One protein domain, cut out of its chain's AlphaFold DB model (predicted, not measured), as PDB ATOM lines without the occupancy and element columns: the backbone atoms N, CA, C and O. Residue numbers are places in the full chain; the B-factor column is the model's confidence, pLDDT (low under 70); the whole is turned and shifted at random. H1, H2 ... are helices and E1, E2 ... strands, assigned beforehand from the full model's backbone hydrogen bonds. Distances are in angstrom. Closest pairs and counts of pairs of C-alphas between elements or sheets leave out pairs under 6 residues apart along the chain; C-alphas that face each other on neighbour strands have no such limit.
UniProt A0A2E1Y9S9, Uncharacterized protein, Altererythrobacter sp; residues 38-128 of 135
ATOM      1  N   GLU A  38      12.999 -25.466 -22.806       90.44
ATOM      2  CA  GLU A  38      12.555 -24.539 -23.849       90.44
ATOM      3  C   GLU A  38      13.423 -23.265 -23.820       90.44
ATOM      4  O   GLU A  38      13.444 -22.570 -22.797       90.44
ATOM      5  N   PRO A  39      14.159 -22.951 -24.900       87.38
ATOM      6  CA  PRO A  39      15.057 -21.802 -24.955       87.38
ATOM      7  C   PRO A  39      14.355 -20.485 -25.309       87.38
ATOM      8  O   PRO A  39      14.953 -19.438 -25.073       87.38
ATOM      9  N   ALA A  40      13.125 -20.491 -25.847       84.44
ATOM     10  CA  ALA A  40      12.434 -19.265 -26.269       84.44
ATOM     11  C   ALA A  40      12.421 -18.130 -25.216       84.44
ATOM     12  O   ALA A  40      12.748 -17.003 -25.592       84.44
ATOM     13  N   PRO A  41      12.195 -18.389 -23.909       85.12
ATOM     14  CA  PRO A  41      12.223 -17.345 -22.879       85.12
ATOM     15  C   PRO A  41      13.579 -16.646 -22.702       85.12
ATOM     16  O   PRO A  41      13.656 -15.598 -22.071       85.12
ATOM     17  N   LEU A  42      14.674 -17.229 -23.201       85.50
ATOM     18  CA  LEU A  42      16.011 -16.624 -23.145       85.50
ATOM     19  C   LEU A  42      16.226 -15.563 -24.224       85.50
ATOM     20  O   LEU A  42      17.158 -14.774 -24.109       85.50
ATOM     21  N   MET A  43      15.397 -15.581 -25.267       79.94
ATOM     22  CA  MET A  43      15.447 -14.648 -26.393       79.94
ATOM     23  C   MET A  43      14.408 -13.527 -26.254       79.94
ATOM     24  O   MET A  43      14.235 -12.721 -27.164       79.94
ATOM     25  N   GLU A  44      13.684 -13.484 -25.134       80.06
ATOM     26  CA  GLU A  44      12.752 -12.403 -24.842       80.06
ATOM     27  C   GLU A  44      13.533 -11.137 -24.459       80.06
ATOM     28  O   GLU A  44      14.121 -11.044 -23.382       80.06
ATOM     29  N   GLY A  45      13.516 -10.145 -25.350       78.31
ATOM     30  CA  GLY A  45      14.187  -8.861 -25.151       78.31
ATOM     31  C   GLY A  45      15.579  -8.787 -25.781       78.31
ATOM     32  O   GLY A  45      16.007  -9.675 -26.511       78.31
ATOM     33  N   SER A  46      16.274  -7.678 -25.529       83.38
ATOM     34  CA  SER A  46      17.648  -7.472 -25.994       83.38
ATOM     35  C   SER A  46      18.616  -8.027 -24.957       83.38
ATOM     36  O   SER A  46      18.626  -7.554 -23.820       83.38
ATOM     37  N   VAL A  47      19.431  -8.999 -25.356       89.56
ATOM     38  CA  VAL A  47      20.494  -9.575 -24.525       89.56
ATOM     39  C   VAL A  47      21.855  -9.313 -25.156       89.56
ATOM     40  O   VAL A  47      22.006  -9.375 -26.375       89.56
ATOM     41  N   ASP A  48      22.852  -9.042 -24.322       91.88
ATOM     42  CA  ASP A  48      24.220  -8.827 -24.777       91.88
ATOM     43  C   ASP A  48      24.956 -10.157 -24.996       91.88
ATOM     44  O   ASP A  48      24.679 -11.191 -24.371       91.88
ATOM     45  N   GLU A  49      25.951 -10.124 -25.881       93.38
ATOM     46  CA  GLU A  49      26.895 -11.225 -26.038       93.38
ATOM     47  C   GLU A  49      27.742 -11.398 -24.768       93.38
ATOM     48  O   GLU A  49      28.295 -10.445 -24.219       93.38
ATOM     49  N   ILE A  50      27.914 -12.648 -24.343       95.69
ATOM     50  CA  ILE A  50      28.788 -13.019 -23.234       95.69
ATOM     51  C   ILE A  50      30.083 -13.596 -23.794       95.69
ATOM     52  O   ILE A  50      30.058 -14.545 -24.580       95.69
ATOM     53  N   ARG A  51      31.217 -13.072 -23.321       96.75
ATOM     54  CA  ARG A  51      32.545 -13.682 -23.453       96.75
ATOM     55  C   ARG A  51      33.207 -13.759 -22.090       96.75
ATOM     56  O   ARG A  51      33.240 -12.757 -21.378       96.75
ATOM     57  N   LEU A  52      33.733 -14.924 -21.739       96.06
ATOM     58  CA  LEU A  52      34.462 -15.119 -20.490       96.06
ATOM     59  C   LEU A  52      35.502 -16.229 -20.623       96.06
ATOM     60  O   LEU A  52      35.362 -17.122 -21.456       96.06
ATOM     61  N   GLU A  53      36.512 -16.175 -19.766       96.62
ATOM     62  CA  GLU A  53      37.404 -17.295 -19.480       96.62
ATOM     63  C   GLU A  53      37.010 -17.883 -18.125       96.62
ATOM     64  O   GLU A  53      36.661 -17.143 -17.203       96.62
ATOM     65  N   SER A  54      37.003 -19.207 -18.012       97.50
ATOM     66  CA  SER A  54      36.629 -19.895 -16.775       97.50
ATOM     67  C   SER A  54      37.273 -21.278 -16.696       97.50
ATOM     68  O   SER A  54      38.045 -21.682 -17.563       97.50
ATOM     69  N   THR A  55      36.926 -22.017 -15.648       96.81
ATOM     70  CA  THR A  55      37.293 -23.416 -15.450       96.81
ATOM     71  C   THR A  55      36.032 -24.264 -15.288       96.81
ATOM     72  O   THR A  55      34.987 -23.746 -14.880       96.81
ATOM     73  N   PRO A  56      36.094 -25.589 -15.516       95.81
ATOM     74  CA  PRO A  56      34.953 -26.480 -15.297       95.81
ATOM     75  C   PRO A  56      34.316 -26.376 -13.908       95.81
ATOM     76  O   PRO A  56      33.119 -26.611 -13.772       95.81
ATOM     77  N   GLY A  57      35.099 -26.028 -12.881       96.44
ATOM     78  CA  GLY A  57      34.600 -25.861 -11.514       96.44
ATOM     79  C   GLY A  57      33.829 -24.558 -11.283       96.44
ATOM     80  O   GLY A  57      32.926 -24.536 -10.450       96.44
ATOM     81  N   ASN A  58      34.145 -23.495 -12.029       97.81
ATOM     82  CA  ASN A  58      33.598 -22.151 -11.804       97.81
ATOM     83  C   ASN A  58      32.569 -21.720 -12.857       97.81
ATOM     84  O   ASN A  58      31.731 -20.862 -12.573       97.81
ATOM     85  N   VAL A  59      32.571 -22.347 -14.039       97.94
ATOM     86  CA  VAL A  59      31.789 -21.912 -15.209       97.94
ATOM     87  C   VAL A  59      30.303 -21.709 -14.913       97.94
ATOM     88  O   VAL A  59      29.704 -20.766 -15.421       97.94
ATOM     89  N   ALA A  60      29.697 -22.527 -14.047       98.00
ATOM     90  CA  ALA A  60      28.291 -22.370 -13.678       98.00
ATOM     91  C   ALA A  60      28.023 -21.034 -12.959       98.00
ATOM     92  O   ALA A  60      27.041 -20.351 -13.255       98.00
ATOM     93  N   ALA A  61      28.893 -20.645 -12.023       98.00
ATOM     94  CA  ALA A  61      28.769 -19.382 -11.304       98.00
ATOM     95  C   ALA A  61      29.078 -18.191 -12.222       98.00
ATOM     96  O   ALA A  61      28.318 -17.219 -12.248       98.00
ATOM     97  N   ASP A  62      30.141 -18.302 -13.022       98.25
ATOM     98  CA  ASP A  62      30.595 -17.242 -13.923       98.25
ATOM     99  C   ASP A  62      29.553 -16.936 -15.004       98.25
ATOM    100  O   ASP A  62      29.188 -15.777 -15.210       98.25
ATOM    101  N   VAL A  63      28.994 -17.972 -15.639       97.75
ATOM    102  CA  VAL A  63      27.936 -17.842 -16.653       97.75
ATOM    103  C   VAL A  63      26.671 -17.253 -16.048       97.75
ATOM    104  O   VAL A  63      26.085 -16.344 -16.633       97.75
ATOM    105  N   LYS A  64      26.260 -17.706 -14.860       97.19
ATOM    106  CA  LYS A  64      25.070 -17.175 -14.187       97.19
ATOM    107  C   LYS A  64      25.199 -15.682 -13.884       97.19
ATOM    108  O   LYS A  64      24.231 -14.935 -14.058       97.19
ATOM    109  N   LEU A  65      26.380 -15.250 -13.438       97.69
ATOM    110  CA  LEU A  65      26.682 -13.841 -13.195       97.69
ATOM    111  C   LEU A  65      26.726 -13.047 -14.506       97.69
ATOM    112  O   LEU A  65      26.145 -11.964 -14.581       97.69
ATOM    113  N   ALA A  66      27.384 -13.579 -15.535       97.62
ATOM    114  CA  ALA A  66      27.491 -12.931 -16.836       97.62
ATOM    115  C   ALA A  66      26.118 -12.760 -17.503       97.62
ATOM    116  O   ALA A  66      25.808 -11.677 -17.982       97.62
ATOM    117  N   MET A  67      25.256 -13.776 -17.441       96.25
ATOM    118  CA  MET A  67      23.881 -13.717 -17.940       96.25
ATOM    119  C   MET A  67      23.057 -12.628 -17.268       96.25
ATOM    120  O   MET A  67      22.353 -11.889 -17.946       96.25
ATOM    121  N   ALA A  68      23.163 -12.499 -15.942       95.19
ATOM    122  CA  ALA A  68      22.471 -11.434 -15.224       95.19
ATOM    123  C   ALA A  68      22.931 -10.040 -15.686       95.19
ATOM    124  O   ALA A  68      22.108  -9.142 -15.831       95.19
ATOM    125  N   LYS A  69      24.235  -9.865 -15.941       96.19
ATOM    126  CA  LYS A  69      24.801  -8.602 -16.446       96.19
ATOM    127  C   LYS A  69      24.421  -8.320 -17.900       96.19
ATOM    128  O   LYS A  69      24.228  -7.164 -18.242       96.19
ATOM    129  N   ALA A  70      24.301  -9.363 -18.716       94.94
ATOM    130  CA  ALA A  70      23.984  -9.289 -20.140       94.94
ATOM    131  C   ALA A  70      22.473  -9.206 -20.439       94.94
ATOM    132  O   ALA A  70      22.069  -9.337 -21.588       94.94
ATOM    133  N   GLY A  71      21.622  -9.034 -19.422       93.81
ATOM    134  CA  GLY A  71      20.183  -8.826 -19.613       93.81
ATOM    135  C   GLY A  71      19.333 -10.097 -19.723       93.81
ATOM    136  O   GLY A  71      18.130  -9.994 -19.938       93.81
ATOM    137  N   TYR A  72      19.898 -11.292 -19.517       93.12
ATOM    138  CA  TYR A  72      19.105 -12.526 -19.497       93.12
ATOM    139  C   TYR A  72      18.227 -12.568 -18.242       93.12
ATOM    140  O   TYR A  72      18.729 -12.665 -17.113       93.12
ATOM    141  N   ALA A  73      16.908 -12.546 -18.441       92.06
ATOM    142  CA  ALA A  73      15.935 -12.565 -17.358       92.06
ATOM    143  C   ALA A  73      16.091 -13.804 -16.461       92.06
ATOM    144  O   ALA A  73      16.344 -14.924 -16.918       92.06
ATOM    145  N   ALA A  74      15.911 -13.612 -15.152       92.94
ATOM    146  CA  ALA A  74      15.909 -14.714 -14.204       92.94
ATOM    147  C   ALA A  74      14.713 -15.638 -14.479       92.94
ATOM    148  O   ALA A  74      13.562 -15.273 -14.257       92.94
ATOM    149  N   SER A  75      14.997 -16.845 -14.965       93.44
ATOM    150  CA  SER A  75      13.993 -17.828 -15.361       93.44
ATOM    151  C   SER A  75      14.502 -19.252 -15.146       93.44
ATOM    152  O   SER A  75      15.706 -19.491 -15.006       93.44
ATOM    153  N   SER A  76      13.589 -20.224 -15.158       94.44
ATOM    154  CA  SER A  76      13.946 -21.648 -15.164       94.44
ATOM    155  C   SER A  76      14.796 -22.016 -16.384       94.44
ATOM    156  O   SER A  76      15.723 -22.815 -16.250       94.44
ATOM    157  N   ALA A  77      14.540 -21.386 -17.537       93.69
ATOM    158  CA  ALA A  77      15.326 -21.549 -18.756       93.69
ATOM    159  C   ALA A  77      16.775 -21.074 -18.564       93.69
ATOM    160  O   ALA A  77      17.704 -21.776 -18.955       93.69
ATOM    161  N   ARG A  78      16.999 -19.943 -17.878       94.69
ATOM    162  CA  ARG A  78      18.354 -19.429 -17.593       94.69
ATOM    163  C   ARG A  78      19.143 -20.368 -16.683       94.69
ATOM    164  O   ARG A  78      20.322 -20.629 -16.919       94.69
ATOM    165  N   GLU A  79      18.490 -20.911 -15.658       96.19
ATOM    166  CA  GLU A  79      19.110 -21.895 -14.764       96.19
ATOM    167  C   GLU A  79      19.384 -23.226 -15.488       96.19
ATOM    168  O   GLU A  79      20.405 -23.865 -15.234       96.19
ATOM    169  N   ALA A  80      18.503 -23.648 -16.402       96.38
ATOM    170  CA  ALA A  80      18.706 -24.837 -17.227       96.38
ATOM    171  C   ALA A  80      19.872 -24.669 -18.208       96.38
ATOM    172  O   ALA A  80      20.747 -25.532 -18.251       96.38
ATOM    173  N   LEU A  81      19.944 -23.534 -18.908       96.19
ATOM    174  CA  LEU A  81      21.050 -23.206 -19.802       96.19
ATOM    175  C   LEU A  81      22.388 -23.138 -19.053       96.19
ATOM    176  O   LEU A  81      23.385 -23.672 -19.526       96.19
ATOM    177  N   THR A  82      22.411 -22.545 -17.855       97.38
ATOM    178  CA  THR A  82      23.621 -22.506 -17.013       97.38
ATOM    179  C   THR A  82      24.132 -23.916 -16.701       97.38
ATOM    180  O   THR A  82      25.331 -24.178 -16.805       97.38
ATOM    181  N   ARG A  83      23.230 -24.843 -16.344       97.12
ATOM    182  CA  ARG A  83      23.592 -26.246 -16.084       97.12
ATOM    183  C   ARG A  83      24.087 -26.953 -17.342       97.12
ATOM    184  O   ARG A  83      25.100 -27.637 -17.274       97.12
ATOM    185  N   ASP A  84      23.409 -26.763 -18.471       96.81
ATOM    186  CA  ASP A  84      23.802 -27.379 -19.743       96.81
ATOM    187  C   ASP A  84      25.197 -26.916 -20.189       96.81
ATOM    188  O   ASP A  84      26.050 -27.736 -20.521       96.81
ATOM    189  N   ILE A  85      25.479 -25.614 -20.087       96.88
ATOM    190  CA  ILE A  85      26.802 -25.044 -20.370       96.88
ATOM    191  C   ILE A  85      27.882 -25.646 -19.462       96.88
ATOM    192  O   ILE A  85      28.973 -25.963 -19.942       96.88
ATOM    193  N   ALA A  86      27.604 -25.817 -18.167       97.44
ATOM    194  CA  ALA A  86      28.551 -26.424 -17.235       97.44
ATOM    195  C   ALA A  86      28.840 -27.894 -17.584       97.44
ATOM    196  O   ALA A  86      30.000 -28.305 -17.631       97.44
ATOM    197  N   ASP A  87      27.800 -28.658 -17.916       95.94
ATOM    198  CA  ASP A  87      27.891 -30.048 -18.372       95.94
ATOM    199  C   ASP A  87      28.733 -30.188 -19.649       95.94
ATOM    200  O   ASP A  87      29.624 -31.043 -19.734       95.94
ATOM    201  N   LEU A  88      28.468 -29.335 -20.644       95.88
ATOM    202  CA  LEU A  88      29.208 -29.289 -21.904       95.88
ATOM    203  C   LEU A  88      30.666 -28.894 -21.675       95.88
ATOM    204  O   LEU A  88      31.561 -29.532 -22.222       95.88
ATOM    205  N   THR A  89      30.911 -27.895 -20.827       96.12
ATOM    206  CA  THR A  89      32.260 -27.441 -20.464       96.12
ATOM    207  C   THR A  89      33.058 -28.558 -19.799       96.12
ATOM    208  O   THR A  89      34.208 -28.797 -20.169       96.12
ATOM    209  N   ALA A  90      32.455 -29.278 -18.849       95.50
ATOM    210  CA  ALA A  90      33.103 -30.388 -18.164       95.50
ATOM    211  C   ALA A  90      33.457 -31.529 -19.129       95.50
ATOM    212  O   ALA A  90      34.541 -32.106 -19.032       95.50
ATOM    213  N   GLN A  91      32.568 -31.849 -20.074       94.38
ATOM    214  CA  GLN A  91      32.837 -32.864 -21.092       94.38
ATOM    215  C   GLN A  91      33.914 -32.406 -22.082       94.38
ATOM    216  O   GLN A  91      34.840 -33.163 -22.369       94.38
ATOM    217  N   PHE A  92      33.816 -31.172 -22.578       94.06
ATOM    218  CA  PHE A  92      34.780 -30.585 -23.504       94.06
ATOM    219  C   PHE A  92      36.186 -30.560 -22.906       94.06
ATOM    220  O   PHE A  92      37.121 -31.033 -23.536       94.06
ATOM    221  N   SER A  93      36.316 -30.109 -21.660       93.44
ATOM    222  CA  SER A  93      37.601 -30.009 -20.957       93.44
ATOM    223  C   SER A  93      38.281 -31.370 -20.793       93.44
ATOM    224  O   SER A  93      39.488 -31.490 -20.981       93.44
ATOM    225  N   LYS A  94      37.503 -32.431 -20.531       93.06
ATOM    226  CA  LYS A  94      38.017 -33.812 -20.485       93.06
ATOM    227  C   LYS A  94      38.514 -34.303 -21.843       93.06
ATOM    228  O   LYS A  94      39.517 -35.002 -21.892       93.06
ATOM    229  N   ILE A  95      37.806 -33.969 -22.922       92.25
ATOM    230  CA  ILE A  95      38.171 -34.369 -24.290       92.25
ATOM    231  C   ILE A  95      39.402 -33.590 -24.765       92.25
ATOM    232  O   ILE A  95      40.322 -34.178 -25.318       92.25
ATOM    233  N   ALA A  96      39.424 -32.278 -24.529       90.44
ATOM    234  CA  ALA A  96      40.497 -31.385 -24.947       90.44
ATOM    235  C   ALA A  96      41.746 -31.469 -24.057       90.44
ATOM    236  O   ALA A  96      42.807 -30.995 -24.456       90.44
ATOM    237  N   GLY A  97      41.630 -32.036 -22.852       92.06
ATOM    238  CA  GLY A  97      42.717 -32.066 -21.876       92.06
ATOM    239  C   GLY A  97      43.085 -30.678 -21.339       92.06
ATOM    240  O   GLY A  97      44.242 -30.459 -20.991       92.06
ATOM    241  N   CYS A  98      42.132 -29.740 -21.288       90.44
ATOM    242  CA  CYS A  98      42.350 -28.372 -20.811       90.44
ATOM    243  C   CYS A  98      41.586 -28.076 -19.514       90.44
ATOM    244  O   CYS A  98      40.579 -28.712 -19.202       90.44
ATOM    245  N   THR A  99      42.077 -27.103 -18.749       90.50
ATOM    246  CA  THR A  99      41.433 -26.598 -17.524       90.50
ATOM    247  C   THR A  99      40.845 -25.211 -17.700       90.50
ATOM    248  O   THR A  99      39.846 -24.899 -17.056       90.50
ATOM    249  N   ASP A 100      41.438 -24.410 -18.579       94.00
ATOM    250  CA  ASP A 100      40.978 -23.072 -18.917       94.00
ATOM    251  C   ASP A 100      40.169 -23.135 -20.212       94.00
ATOM    252  O   ASP A 100      40.597 -23.719 -21.215       94.00
ATOM    253  N   ILE A 101      38.970 -22.562 -20.175       93.62
ATOM    254  CA  ILE A 101      38.047 -22.534 -21.306       93.62
ATOM    255  C   ILE A 101      37.643 -21.102 -21.627       93.62
ATOM    256  O   ILE A 101      37.220 -20.350 -20.751       93.62
ATOM    257  N   ALA A 102      37.718 -20.747 -22.907       95.56
ATOM    258  CA  ALA A 102      37.099 -19.540 -23.429       95.56
ATOM    259  C   ALA A 102      35.659 -19.863 -23.850       95.56
ATOM    260  O   ALA A 102      35.427 -20.715 -24.710       95.56
ATOM    261  N   LEU A 103      34.690 -19.179 -23.248       96.31
ATOM    262  CA  LEU A 103      33.269 -19.343 -23.518       96.31
ATOM    263  C   LEU A 103      32.712 -18.117 -24.232       96.31
ATOM    264  O   LEU A 103      32.972 -16.977 -23.843       96.31
ATOM    265  N   ARG A 104      31.877 -18.374 -25.240       95.69
ATOM    266  CA  ARG A 104      31.066 -17.369 -25.924       95.69
ATOM    267  C   ARG A 104      29.608 -17.817 -25.963       95.69
ATOM    268  O   ARG A 104      29.328 -18.925 -26.413       95.69
ATOM    269  N   LEU A 105      28.694 -16.945 -25.548       94.56
ATOM    270  CA  LEU A 105      27.253 -17.105 -25.746       94.56
ATOM    271  C   LEU A 105      26.721 -15.861 -26.453       94.56
ATOM    272  O   LEU A 105      26.893 -14.751 -25.956       94.56
ATOM    273  N   ALA A 106      26.096 -16.044 -27.610       91.06
ATOM    274  CA  ALA A 106      25.611 -14.949 -28.437       91.06
ATOM    275  C   ALA A 106      24.284 -15.321 -29.102       91.06
ATOM    276  O   ALA A 106      24.097 -16.470 -29.506       91.06
ATOM    277  N   VAL A 107      23.415 -14.327 -29.277       87.75
ATOM    278  CA  VAL A 107      22.323 -14.385 -30.251       87.75
ATOM    279  C   VAL A 107      22.900 -13.940 -31.595       87.75
ATOM    280  O   VAL A 107      23.472 -12.857 -31.704       87.75
ATOM    281  N   VAL A 108      22.828 -14.804 -32.609       83.00
ATOM    282  CA  VAL A 108      23.394 -14.532 -33.938       83.00
ATOM    283  C   VAL A 108      22.265 -14.117 -34.878       83.00
ATOM    284  O   VAL A 108      21.510 -14.959 -35.349       83.00
ATOM    285  N   GLU A 109      22.148 -12.816 -35.145       74.75
ATOM    286  CA  GLU A 109      21.069 -12.242 -35.974       74.75
ATOM    287  C   GLU A 109      21.487 -11.959 -37.427       74.75
ATOM    288  O   GLU A 109      20.661 -11.602 -38.265       74.75
ATOM    289  N   THR A 110      22.778 -12.093 -37.744       66.25
ATOM    290  CA  THR A 110      23.330 -11.759 -39.064       66.25
ATOM    291  C   THR A 110      24.200 -12.888 -39.605       66.25
ATOM    292  O   THR A 110      24.886 -13.568 -38.836       66.25
ATOM    293  N   ASP A 111      24.224 -13.047 -40.933       56.91
ATOM    294  CA  ASP A 111      25.144 -13.944 -41.647       56.91
ATOM    295  C   ASP A 111      26.597 -13.495 -41.424       56.91
ATOM    296  O   ASP A 111      27.191 -12.720 -42.180       56.91
ATOM    297  N   SER A 112      27.181 -13.974 -40.329       47.22
ATOM    298  CA  SER A 112      28.561 -13.673 -39.938       47.22
ATOM    299  C   SER A 112      29.582 -14.507 -40.725       47.22
ATOM    300  O   SER A 112      30.776 -14.196 -40.725       47.22
ATOM    301  N   CYS A 113      29.130 -15.524 -41.466       54.66
ATOM    302  CA  CYS A 113      29.963 -16.372 -42.318       54.66
ATOM    303  C   CYS A 113      30.276 -15.706 -43.667       54.66
ATOM    304  O   CYS A 113      29.884 -16.188 -44.722       54.66
ATOM    305  N   ARG A 114      31.020 -14.591 -43.657       44.22
ATOM    306  CA  ARG A 114      31.584 -14.016 -44.897       44.22
ATOM    307  C   ARG A 114      32.995 -14.506 -45.224       44.22
ATOM    308  O   ARG A 114      33.500 -14.201 -46.300       44.22
ATOM    309  N   LYS A 115      33.644 -15.254 -44.325       41.72
ATOM    310  CA  LYS A 115      34.985 -15.814 -44.550       41.72
ATOM    311  C   LYS A 115      35.103 -17.211 -43.945       41.72
ATOM    312  O   LYS A 115      35.036 -17.359 -42.724       41.72
ATOM    313  N   PHE A 116      35.338 -18.208 -44.799       45.88
ATOM    314  CA  PHE A 116      35.921 -19.477 -44.374       45.88
ATOM    315  C   PHE A 116      37.263 -19.167 -43.706       45.88
ATOM    316  O   PHE A 116      38.152 -18.588 -44.331       45.88
ATOM    317  N   HIS A 117      37.384 -19.488 -42.425       51.12
ATOM    318  CA  HIS A 117      38.635 -19.407 -41.689       51.12
ATOM    319  C   HIS A 117      38.870 -20.758 -41.024       51.12
ATOM    320  O   HIS A 117      37.949 -21.348 -40.466       51.12
ATOM    321  N   ALA A 118      40.098 -21.257 -41.124       46.41
ATOM    322  CA  ALA A 118      40.563 -22.324 -40.257       46.41
ATOM    323  C   ALA A 118      41.005 -21.660 -38.952       46.41
ATOM    324  O   ALA A 118      41.957 -20.877 -38.941       46.41
ATOM    325  N   ASP A 119      40.274 -21.905 -37.870       58.72
ATOM    326  CA  ASP A 119      40.700 -21.452 -36.554       58.72
ATOM    327  C   ASP A 119      41.962 -22.216 -36.124       58.72
ATOM    328  O   ASP A 119      41.997 -23.443 -36.167       58.72
ATOM    329  N   TRP A 120      42.986 -21.501 -35.653       51.75
ATOM    330  CA  TRP A 120      44.156 -22.085 -34.975       51.75
ATOM    331  C   TRP A 120      43.816 -22.440 -33.516       51.75
ATOM    332  O   TRP A 120      44.449 -21.971 -32.573       51.75
ATOM    333  N   ILE A 121      42.766 -23.234 -33.322       63.03
ATOM    334  CA  ILE A 121      42.343 -23.735 -32.010       63.03
ATOM    335  C   ILE A 121      42.345 -25.256 -32.029       63.03
ATOM    336  O   ILE A 121      41.899 -25.866 -32.996       63.03
ATOM    337  N   THR A 122      42.828 -25.866 -30.947       74.88
ATOM    338  CA  THR A 122      42.958 -27.325 -30.847       74.88
ATOM    339  C   THR A 122      41.611 -28.018 -31.022       74.88
ATOM    340  O   THR A 122      41.526 -28.995 -31.754       74.88
ATOM    341  N   LEU A 123      40.555 -27.499 -30.384       87.62
ATOM    342  CA  LEU A 123      39.180 -27.984 -30.502       87.62
ATOM    343  C   LEU A 123      38.190 -26.839 -30.243       87.62
ATOM    344  O   LEU A 123      38.468 -25.928 -29.461       87.62
ATOM    345  N   ARG A 124      36.997 -26.920 -30.841       91.12
ATOM    346  CA  ARG A 124      35.846 -26.065 -30.515       91.12
ATOM    347  C   ARG A 124      34.598 -26.918 -30.370       91.12
ATOM    348  O   ARG A 124      34.317 -27.756 -31.220       91.12
ATOM    349  N   LEU A 125      33.827 -26.655 -29.320       92.94
ATOM    350  CA  LEU A 125      32.480 -27.187 -29.164       92.94
ATOM    351  C   LEU A 125      31.468 -26.092 -29.498       92.94
ATOM    352  O   LEU A 125      31.499 -25.017 -28.904       92.94
ATOM    353  N   ILE A 126      30.572 -26.371 -30.442       93.19
ATOM    354  CA  ILE A 126      29.484 -25.471 -30.834       93.19
ATOM    355  C   ILE A 126      28.167 -26.154 -30.485       93.19
ATOM    356  O   ILE A 126      27.981 -27.343 -30.740       93.19
ATOM    357  N   THR A 127      27.243 -25.404 -29.892       92.31
ATOM    358  CA  THR A 127      25.882 -25.873 -29.646       92.31
ATOM    359  C   THR A 127      24.912 -24.762 -30.021       92.31
ATOM    360  O   THR A 127      25.112 -23.606 -29.652       92.31
ATOM    361  N   THR A 128      23.874 -25.120 -30.772       89.75
ATOM    362  CA  THR A 128      22.775 -24.211 -31.097       89.75
ATOM    363  C   THR A 128      21.636 -24.516 -30.140       89.75
ATOM    364  O   THR A 128      21.185 -25.658 -30.078       89.75
TER     365      THR A 128
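This is residues 38 to 128 of the 135 residues of an uncharacterized protein of Altererythrobacter sp (UniProt A0A2E1Y9S9). A short ribbon of two antiparallel strands, E1 and E2, is covered by a helical hairpin in which H1 packs on E1 and the later part of the long helix H2 comes to E2. Residues 109 to 121 stick out from this body as a wide, bare loop, and residues 38 to 49 run without a named element at the end of the body where H2 begins. The printed part has 91 residues with two named helices and two named strands, in the order E1, H1, H2, E2; the class is mixed, helices and strands, though under half of the residues are in named elements. The whole is compact, with a radius of gyration of the C-alphas of 13.8 A and spans of 35 by 34 by 21 A.

After residues 38 to 49 comes strand E1, residues 50 to 54, whose neighbour is E2, residues 101 to 105. The two are antiparallel, with 162 degrees between their directions. N 50 and O 105 are within hydrogen-bond range at 2.8 A, and so are N 103 and O 52 at 2.8 A. A tight link of 4 residues joins E1 to helix H1, residues 59 to 69; their closest C-alphas are those of Ile 50 and Ala 66, 6.5 A apart. H1 and E2 are near each other. A short link of 6 residues leads to H2, residues 76 to 96. H1 and H2 form a helical hairpin and touch, with the C-alphas of Ala 60 and Ala 86 closest at 5.4 A. They run opposite ways at a steep tilt of 42 degrees. In both helices every O i to N i+4 pair is within hydrogen-bond range. A tight link of 4 residues joins H2 to E2; the closest C-alphas of the two are those of Ser 93 and Ile 101, 7.5 A apart. E1 and H2 are apart.

E1 measures 12.3 A from first to last C-alpha and begins at C-alpha 50 (28.788, -13.019, -23.234). H1 measures 15.1 A. H2, 29.9 A long, begins at C-alpha 76 (13.946, -21.648, -15.164). E2 measures 12.9 A and ends at C-alpha 105 (27.253, -17.105, -25.746).

The two C-alphas farthest apart are those of Gly 45 and Gly 97, at 36.9 A. The printed part has no cut, and no link between named elements is long. Residues 106 to 128 hold no named element, and of these 109 to 121 stand free. Without them the body spans 37 by 23 by 20 A. The mean pLDDT of the printed part is 87.4, and residues 110 to 121 are under 70.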